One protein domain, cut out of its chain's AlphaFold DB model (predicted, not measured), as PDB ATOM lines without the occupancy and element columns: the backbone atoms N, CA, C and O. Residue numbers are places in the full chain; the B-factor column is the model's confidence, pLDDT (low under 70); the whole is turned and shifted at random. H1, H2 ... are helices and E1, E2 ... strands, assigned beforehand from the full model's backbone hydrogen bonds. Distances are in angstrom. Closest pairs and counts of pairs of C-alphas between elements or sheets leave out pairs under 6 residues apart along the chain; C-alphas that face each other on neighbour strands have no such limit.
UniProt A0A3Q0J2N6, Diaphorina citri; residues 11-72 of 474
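Overview. This is residues 11 to 72 of the 474 residues of a protein of Diaphorina citri (UniProt A0A3Q0J2N6). Picture a small body made mostly of loops, with two short parallel strands, E1 and E2, near its middle, H1 at one end and a free arm at the other. The arm sticks out with residues 59 to 72, which hold the last part of H2 and the whole of H3, and it adds to the length of the model. The printed part has 62 residues with three named helices and two named strands, in the order H1, E1, E2, H2, H3; the class is mixed, helices and strands, but under half of the residues are in named elements. The sheet has the order E1, E2 and is parallel. The whole is only just loose, close to compact, with a radius of gyration of the C-alphas of 13.1 A, and it spans 37 by 27 by 17 A.

Arrangement. Start at H1, residues 11 to 17, which touches no helix. A long link of 23 residues, 18 to 40, leads from it to E1, residues 41 to 43. Beside E1 look for its parallel neighbour E2, residues 52 to 54, at 37 degrees between their directions. C-alphas 41 and 52 face each other at 4.6 A, and N 43 and O 53 are within hydrogen-bond range at 2.8 A, as are N 53 and O 41 at 2.8 A. H1 is apart from E2. A tight link with no residue between joins E2 to H2, residues 55 to 61; the closest C-alphas of E1 and H2 are those of Ile 43 and Phe 55, 5.8 A apart. H3, residues 65 to 72, is apart from H1, H2, E1 and E2. In H1, H2 and H3 every O i to N i+4 pair is within hydrogen-bond range.

Along the chain. Find C-alpha 11 at (222.576, 199.731, 174.243); from there H1 runs 9.9 A to C-alpha 17. E1 begins at C-alpha 41, at (215.198, 195.029, 173.783), and measures 6.6 A; E2, from C-alpha 52 to C-alpha 54, measures 6.5 A. H2 runs 10.3 A from C-alpha 55 to C-alpha 61. H3 runs 10.5 A from C-alpha 65 to C-alpha 72, at (200.447, 177.840, 180.873).

Size, cuts and confidence. The two C-alphas farthest apart are those of Glu 16 and Lys 65, 37.6 A. Without residues 59 to 72, the body of 48 residues spans 29 by 17 by 15 A. The printed part has no cut. The link from H1 to E1 is long, that from E1 to E2 is short, and that from H2 to H3 is tight. The mean pLDDT of the printed part is 87.9; look at residues 61 to 62 for the values under 70.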
ATOM      1  N   LEU A  11     223.340 199.387 175.440       86.38
ATOM      2  CA  LEU A  11     222.576 199.731 174.243       86.38
ATOM      3  C   LEU A  11     223.501 200.102 173.075       86.38
ATOM      4  O   LEU A  11     223.233 199.718 171.938       86.38
ATOM      5  N   ASN A  12     224.596 200.817 173.343       87.06
ATOM      6  CA  ASN A  12     225.602 201.121 172.324       87.06
ATOM      7  C   ASN A  12     226.362 199.862 171.902       87.06
ATOM      8  O   ASN A  12     226.475 199.609 170.707       87.06
ATOM      9  N   ILE A  13     226.781 199.030 172.862       89.56
ATOM     10  CA  ILE A  13     227.435 197.741 172.578       89.56
ATOM     11  C   ILE A  13     226.544 196.876 171.679       89.56
ATOM     12  O   ILE A  13     227.016 196.306 170.700       89.56
ATOM     13  N   LEU A  14     225.239 196.819 171.962       88.25
ATOM     14  CA  LEU A  14     224.283 196.086 171.135       88.25
ATOM     15  C   LEU A  14     224.228 196.628 169.698       88.25
ATOM     16  O   LEU A  14     224.243 195.843 168.753       88.25
ATOM     17  N   LYS A  15     224.177 197.954 169.525       85.31
ATOM     18  CA  LYS A  15     224.164 198.599 168.199       85.31
ATOM     19  C   LYS A  15     225.452 198.341 167.416       85.31
ATOM     20  O   LYS A  15     225.410 198.179 166.201       85.31
ATOM     21  N   GLU A  16     226.589 198.295 168.102       88.38
ATOM     22  CA  GLU A  16     227.887 197.993 167.494       88.38
ATOM     23  C   GLU A  16     228.006 196.519 167.088       88.38
ATOM     24  O   GLU A  16     228.519 196.219 166.004       88.38
ATOM     25  N   ALA A  17     227.504 195.613 167.932       87.31
ATOM     26  CA  ALA A  17     227.519 194.172 167.702       87.31
ATOM     27  C   ALA A  17     226.523 193.739 166.613       87.31
ATOM     28  O   ALA A  17     226.829 192.862 165.808       87.31
ATOM     29  N   VAL A  18     225.346 194.368 166.555       89.06
ATOM     30  CA  VAL A  18     224.264 194.042 165.615       89.06
ATOM     31  C   VAL A  18     224.062 195.212 164.656       89.06
ATOM     32  O   VAL A  18     223.107 195.978 164.749       89.06
ATOM     33  N   ARG A  19     224.996 195.377 163.716       87.19
ATOM     34  CA  ARG A  19     225.026 196.545 162.813       87.19
ATOM     35  C   ARG A  19     223.812 196.662 161.888       87.19
ATOM     36  O   ARG A  19     223.546 197.741 161.368       87.19
ATOM     37  N   ASP A  20     223.102 195.563 161.652       91.12
ATOM     38  CA  ASP A  20     221.901 195.508 160.818       91.12
ATOM     39  C   ASP A  20     220.595 195.640 161.623       91.12
ATOM     40  O   ASP A  20     219.514 195.419 161.070       91.12
ATOM     41  N   LEU A  21     220.682 196.001 162.910       89.75
ATOM     42  CA  LEU A  21     219.530 196.175 163.786       89.75
ATOM     43  C   LEU A  21     218.636 197.321 163.292       89.75
ATOM     44  O   LEU A  21     219.026 198.488 163.283       89.75
ATOM     45  N   LYS A  22     217.408 196.981 162.903       90.19
ATOM     46  CA  LYS A  22     216.368 197.928 162.487       90.19
ATOM     47  C   LYS A  22     215.362 198.148 163.609       90.19
ATOM     48  O   LYS A  22     214.959 197.195 164.274       90.19
ATOM     49  N   THR A  23     214.916 199.393 163.751       91.50
ATOM     50  CA  THR A  23     213.967 199.855 164.775       91.50
ATOM     51  C   THR A  23     212.850 200.671 164.124       91.50
ATOM     52  O   THR A  23     213.145 201.465 163.232       91.50
ATOM     53  N   ASP A  24     211.609 200.553 164.603       91.00
ATOM     54  CA  ASP A  24     210.451 201.326 164.103       91.00
ATOM     55  C   ASP A  24     209.997 202.418 165.102       91.00
ATOM     56  O   ASP A  24     208.848 202.856 165.085       91.00
ATOM     57  N   GLY A  25     210.899 202.854 165.990       89.88
ATOM     58  CA  GLY A  25     210.639 203.829 167.057       89.88
ATOM     59  C   GLY A  25     210.645 203.212 168.464       89.88
ATOM     60  O   GLY A  25     210.970 202.028 168.622       89.88
ATOM     61  N   PRO A  26     210.322 203.983 169.515       88.81
ATOM     62  CA  PRO A  26     210.387 203.504 170.893       88.81
ATOM     63  C   PRO A  26     209.342 202.434 171.210       88.81
ATOM     64  O   PRO A  26     208.209 202.518 170.741       88.81
ATOM     65  N   GLY A  27     209.702 201.437 172.026       85.44
ATOM     66  CA  GLY A  27     208.776 200.367 172.417       85.44
ATOM     67  C   GLY A  27     208.264 199.531 171.241       85.44
ATOM     68  O   GLY A  27     207.127 199.059 171.265       85.44
ATOM     69  N   THR A  28     209.081 199.376 170.196       87.81
ATOM     70  CA  THR A  28     208.773 198.536 169.031       87.81
ATOM     71  C   THR A  28     209.736 197.352 168.939       87.81
ATOM     72  O   THR A  28     210.856 197.443 169.451       87.81
ATOM     73  N   PRO A  29     209.337 196.238 168.293       89.88
ATOM     74  CA  PRO A  29     210.237 195.117 168.074       89.88
ATOM     75  C   PRO A  29     211.432 195.520 167.205       89.88
ATOM     76  O   PRO A  29     211.301 196.287 166.248       89.88
ATOM     77  N   VAL A  30     212.591 194.947 167.505       93.31
ATOM     78  CA  VAL A  30     213.792 195.049 166.672       93.31
ATOM     79  C   VAL A  30     213.827 193.943 165.625       93.31
ATOM     80  O   VAL A  30     213.220 192.885 165.789       93.31
ATOM     81  N   ARG A  31     214.541 194.185 164.523       94.19
ATOM     82  CA  ARG A  31     214.736 193.192 163.457       94.19
ATOM     83  C   ARG A  31     216.187 193.187 162.998       94.19
ATOM     84  O   ARG A  31     216.731 194.246 162.698       94.19
ATOM     85  N   SER A  32     216.778 192.005 162.885       93.50
ATOM     86  CA  SER A  32     218.116 191.782 162.333       93.50
ATOM     87  C   SER A  32     218.080 190.534 161.452       93.50
ATOM     88  O   SER A  32     217.443 189.540 161.801       93.50
ATOM     89  N   ALA A  33     218.734 190.590 160.294       92.62
ATOM     90  CA  ALA A  33     218.938 189.424 159.444       92.62
ATOM     91  C   ALA A  33     219.994 188.487 160.047       92.62
ATOM     92  O   ALA A  33     219.860 187.270 159.932       92.62
ATOM     93  N   ALA A  34     221.007 189.045 160.718       90.00
ATOM     94  CA  ALA A  34     222.016 188.270 161.437       90.00
ATOM     95  C   ALA A  34     221.435 187.540 162.662       90.00
ATOM     96  O   ALA A  34     221.859 186.430 162.976       90.00
ATOM     97  N   LEU A  35     220.451 188.143 163.338       91.44
ATOM     98  CA  LEU A  35     219.806 187.603 164.536       91.44
ATOM     99  C   LEU A  35     218.275 187.550 164.368       91.44
ATOM    100  O   LEU A  35     217.560 188.337 164.991       91.44
ATOM    101  N   PRO A  36     217.736 186.605 163.575       89.81
ATOM    102  CA  PRO A  36     216.311 186.575 163.225       89.81
ATOM    103  C   PRO A  36     215.378 186.345 164.424       89.81
ATOM    104  O   PRO A  36     214.200 186.691 164.367       89.81
ATOM    105  N   TYR A  37     215.895 185.778 165.516       90.12
ATOM    106  CA  TYR A  37     215.142 185.544 166.752       90.12
ATOM    107  C   TYR A  37     215.256 186.694 167.764       90.12
ATOM    108  O   TYR A  37     214.483 186.750 168.722       90.12
ATOM    109  N   PHE A  38     216.195 187.624 167.566       92.19
ATOM    110  CA  PHE A  38     216.363 188.775 168.442       92.19
ATOM    111  C   PHE A  38     215.355 189.858 168.069       92.19
ATOM    112  O   PHE A  38     215.519 190.572 167.082       92.19
ATOM    113  N   THR A  39     214.280 189.936 168.850       91.25
ATOM    114  CA  THR A  39     213.079 190.707 168.490       91.25
ATOM    115  C   THR A  39     212.743 191.821 169.470       91.25
ATOM    116  O   THR A  39     211.988 192.719 169.121       91.25
ATOM    117  N   HIS A  40     213.284 191.800 170.689       91.06
ATOM    118  CA  HIS A  40     212.916 192.755 171.730       91.06
ATOM    119  C   HIS A  40     214.147 193.171 172.534       91.06
ATOM    120  O   HIS A  40     214.939 192.328 172.953       91.06
ATOM    121  N   VAL A  41     214.269 194.471 172.795       91.94
ATOM    122  CA  VAL A  41     215.198 195.029 173.783       91.94
ATOM    123  C   VAL A  41     214.368 195.558 174.940       91.94
ATOM    124  O   VAL A  41     213.426 196.314 174.719       91.94
ATOM    125  N   VAL A  42     214.707 195.180 176.169       90.81
ATOM    126  CA  VAL A  42     214.073 195.727 177.373       90.81
ATOM    127  C   VAL A  42     215.112 196.518 178.150       90.81
ATOM    128  O   VAL A  42     216.183 195.997 178.453       90.81
ATOM    129  N   ILE A  43     214.800 197.773 178.468       89.69
ATOM    130  CA  ILE A  43     215.689 198.668 179.207       89.69
ATOM    131  C   ILE A  43     215.042 199.125 180.511       89.69
ATOM    132  O   ILE A  43     213.880 199.527 180.556       89.69
ATOM    133  N   ASN A  44     215.813 199.079 181.593       87.88
ATOM    134  CA  ASN A  44     215.402 199.607 182.885       87.88
ATOM    135  C   ASN A  44     215.824 201.082 183.013       87.88
ATOM    136  O   ASN A  44     216.793 201.413 183.693       87.88
ATOM    137  N   SER A  45     215.133 201.958 182.284       87.12
ATOM    138  CA  SER A  45     215.357 203.408 182.285       87.12
ATOM    139  C   SER A  45     214.019 204.143 182.242       87.12
ATOM    140  O   SER A  45     213.032 203.644 181.701       87.12
ATOM    141  N   ASP A  46     214.014 205.358 182.787       87.50
ATOM    142  CA  ASP A  46     212.889 206.287 182.705       87.50
ATOM    143  C   ASP A  46     212.766 206.893 181.288       87.50
ATOM    144  O   ASP A  46     211.692 207.350 180.883       87.50
ATOM    145  N   LYS A  47     213.853 206.860 180.499       89.62
ATOM    146  CA  LYS A  47     213.927 207.372 179.124       89.62
ATOM    147  C   LYS A  47     213.463 206.336 178.104       89.62
ATOM    148  O   LYS A  47     213.600 205.130 178.294       89.62
ATOM    149  N   GLN A  48     212.935 206.826 176.987       89.25
ATOM    150  CA  GLN A  48     212.573 206.009 175.833       89.25
ATOM    151  C   GLN A  48     213.731 205.923 174.837       89.25
ATOM    152  O   GLN A  48     214.463 206.893 174.641       89.25
ATOM    153  N   PHE A  49     213.865 204.765 174.193       89.62
ATOM    154  CA  PHE A  49     214.879 204.510 173.177       89.62
ATOM    155  C   PHE A  49     214.255 203.752 172.011       89.62
ATOM    156  O   PHE A  49     213.456 202.838 172.223       89.62
ATOM    157  N   ASP A  50     214.646 204.105 170.789       89.56
ATOM    158  CA  ASP A  50     214.194 203.403 169.590       89.56
ATOM    159  C   ASP A  50     214.554 201.915 169.654       89.56
ATOM    160  O   ASP A  50     215.687 201.545 169.969       89.56
ATOM    161  N   GLY A  51     213.569 201.059 169.370       88.94
ATOM    162  CA  GLY A  51     213.698 199.602 169.421       88.94
ATOM    163  C   GLY A  51     213.735 198.997 170.828       88.94
ATOM    164  O   GLY A  51     213.896 197.786 170.950       88.94
ATOM    165  N   ALA A  52     213.598 199.797 171.892       91.81
ATOM    166  CA  ALA A  52     213.591 199.289 173.260       91.81
ATOM    167  C   ALA A  52     212.281 199.590 173.993       91.81
ATOM    168  O   ALA A  52     211.760 200.705 173.971       91.81
ATOM    169  N   TYR A  53     211.783 198.581 174.697       90.94
ATOM    170  CA  TYR A  53     210.689 198.675 175.653       90.94
ATOM    171  C   TYR A  53     211.245 199.088 177.013       90.94
ATOM    172  O   TYR A  53     212.236 198.515 177.472       90.94
ATOM    173  N   ARG A  54     210.604 200.038 177.702       90.75
ATOM    174  CA  ARG A  54     210.956 200.302 179.103       90.75
ATOM    175  C   ARG A  54     210.365 199.216 179.987       90.75
ATOM    176  O   ARG A  54     209.208 198.839 179.814       90.75
ATOM    177  N   PHE A  55     211.129 198.763 180.974       89.56
ATOM    178  CA  PHE A  55     210.680 197.737 181.914       89.56
ATOM    179  C   PHE A  55     209.357 198.118 182.612       89.56
ATOM    180  O   PHE A  55     208.438 197.306 182.674       89.56
ATOM    181  N   GLN A  56     209.213 199.383 183.022       86.50
ATOM    182  CA  GLN A  56     207.981 199.908 183.631       86.50
ATOM    183  C   GLN A  56     206.752 199.851 182.704       86.50
ATOM    184  O   GLN A  56     205.629 199.671 183.168       86.50
ATOM    185  N   ASP A  57     206.946 199.992 181.387       84.50
ATOM    186  CA  ASP A  57     205.835 199.962 180.434       84.50
ATOM    187  C   ASP A  57     205.335 198.518 180.275       84.50
ATOM    188  O   ASP A  57     204.131 198.288 180.167       84.50
ATOM    189  N   ILE A  58     206.249 197.540 180.344       82.00
ATOM    190  CA  ILE A  58     205.926 196.107 180.338       82.00
ATOM    191  C   ILE A  58     205.053 195.743 181.541       82.00
ATOM    192  O   ILE A  58     204.003 195.119 181.371       82.00
ATOM    193  N   GLU A  59     205.469 196.164 182.738       73.56
ATOM    194  CA  GLU A  59     204.766 195.887 183.994       73.56
ATOM    195  C   GLU A  59     203.333 196.434 183.991       73.56
ATOM    196  O   GLU A  59     202.397 195.746 184.398       73.56
ATOM    197  N   LEU A  60     203.147 197.653 183.478       72.38
ATOM    198  CA  LEU A  60     201.860 198.343 183.524       72.38
ATOM    199  C   LEU A  60     200.889 197.936 182.406       72.38
ATOM    200  O   LEU A  60     199.681 198.100 182.581       72.38
ATOM    201  N   GLN A  61     201.378 197.466 181.251       69.44
ATOM    202  CA  GLN A  61     200.556 197.439 180.030       69.44
ATOM    203  C   GLN A  61     200.442 196.077 179.337       69.44
ATOM    204  O   GLN A  61     199.553 195.915 178.501       69.44
ATOM    205  N   PHE A  62     201.280 195.084 179.661       68.31
ATOM    206  CA  PHE A  62     201.386 193.892 178.809       68.31
ATOM    207  C   PHE A  62     200.817 192.604 179.403       68.31
ATOM    208  O   PHE A  62     200.427 191.734 178.633       68.31
ATOM    209  N   ALA A  63     200.694 192.423 180.719       75.56
ATOM    210  CA  ALA A  63     200.181 191.158 181.257       75.56
ATOM    211  C   ALA A  63     198.642 191.079 181.180       75.56
ATOM    212  O   ALA A  63     197.928 191.846 181.820       75.56
ATOM    213  N   ASN A  64     198.105 190.115 180.426       82.56
ATOM    214  CA  ASN A  64     196.663 189.862 180.335       82.56
ATOM    215  C   ASN A  64     196.350 188.357 180.447       82.56
ATOM    216  O   ASN A  64     197.246 187.508 180.429       82.56
ATOM    217  N   LYS A  65     195.059 188.007 180.558       87.69
ATOM    218  CA  LYS A  65     194.623 186.608 180.715       87.69
ATOM    219  C   LYS A  65     195.057 185.703 179.553       87.69
ATOM    220  O   LYS A  65     195.383 184.547 179.801       87.69
ATOM    221  N   SER A  66     195.093 186.207 178.317       89.50
ATOM    222  CA  SER A  66     195.574 185.425 177.168       89.50
ATOM    223  C   SER A  66     197.073 185.131 177.243       89.50
ATOM    224  O   SER A  66     197.484 184.022 176.911       89.50
ATOM    225  N   HIS A  67     197.891 186.063 177.738       86.81
ATOM    226  CA  HIS A  67     199.317 185.813 177.956       86.81
ATOM    227  C   HIS A  67     199.544 184.778 179.061       86.81
ATOM    228  O   HIS A  67     200.374 183.890 178.893       86.81
ATOM    229  N   LEU A  68     198.758 184.816 180.143       86.81
ATOM    230  CA  LEU A  68     198.804 183.779 181.182       86.81
ATOM    231  C   LEU A  68     198.409 182.400 180.638       86.81
ATOM    232  O   LEU A  68     199.076 181.415 180.947       86.81
ATOM    233  N   ALA A  69     197.371 182.324 179.801       91.38
ATOM    234  CA  ALA A  69     196.982 181.076 179.145       91.38
ATOM    235  C   ALA A  69     198.080 180.558 178.198       91.38
ATOM    236  O   ALA A  69     198.369 179.365 178.188       91.38
ATOM    237  N   THR A  70     198.737 181.458 177.460       90.81
ATOM    238  CA  THR A  70     199.875 181.122 176.588       90.81
ATOM    239  C   THR A  70     201.050 180.584 177.402       90.81
ATOM    240  O   THR A  70     201.609 179.548 177.062       90.81
ATOM    241  N   LEU A  71     201.394 181.236 178.517       89.75
ATOM    242  CA  LEU A  71     202.451 180.780 179.421       89.75
ATOM    243  C   LEU A  71     202.144 179.395 180.003       89.75
ATOM    244  O   LEU A  71     203.027 178.543 180.060       89.75
ATOM    245  N   GLN A  72     200.892 179.154 180.405       91.25
ATOM    246  CA  GLN A  72     200.447 177.840 180.873       91.25
ATOM    247  C   GLN A  72     200.573 176.777 179.785       91.25
ATOM    248  O   GLN A  72     200.933 175.647 180.092       91.25
TER     249      GLN A  72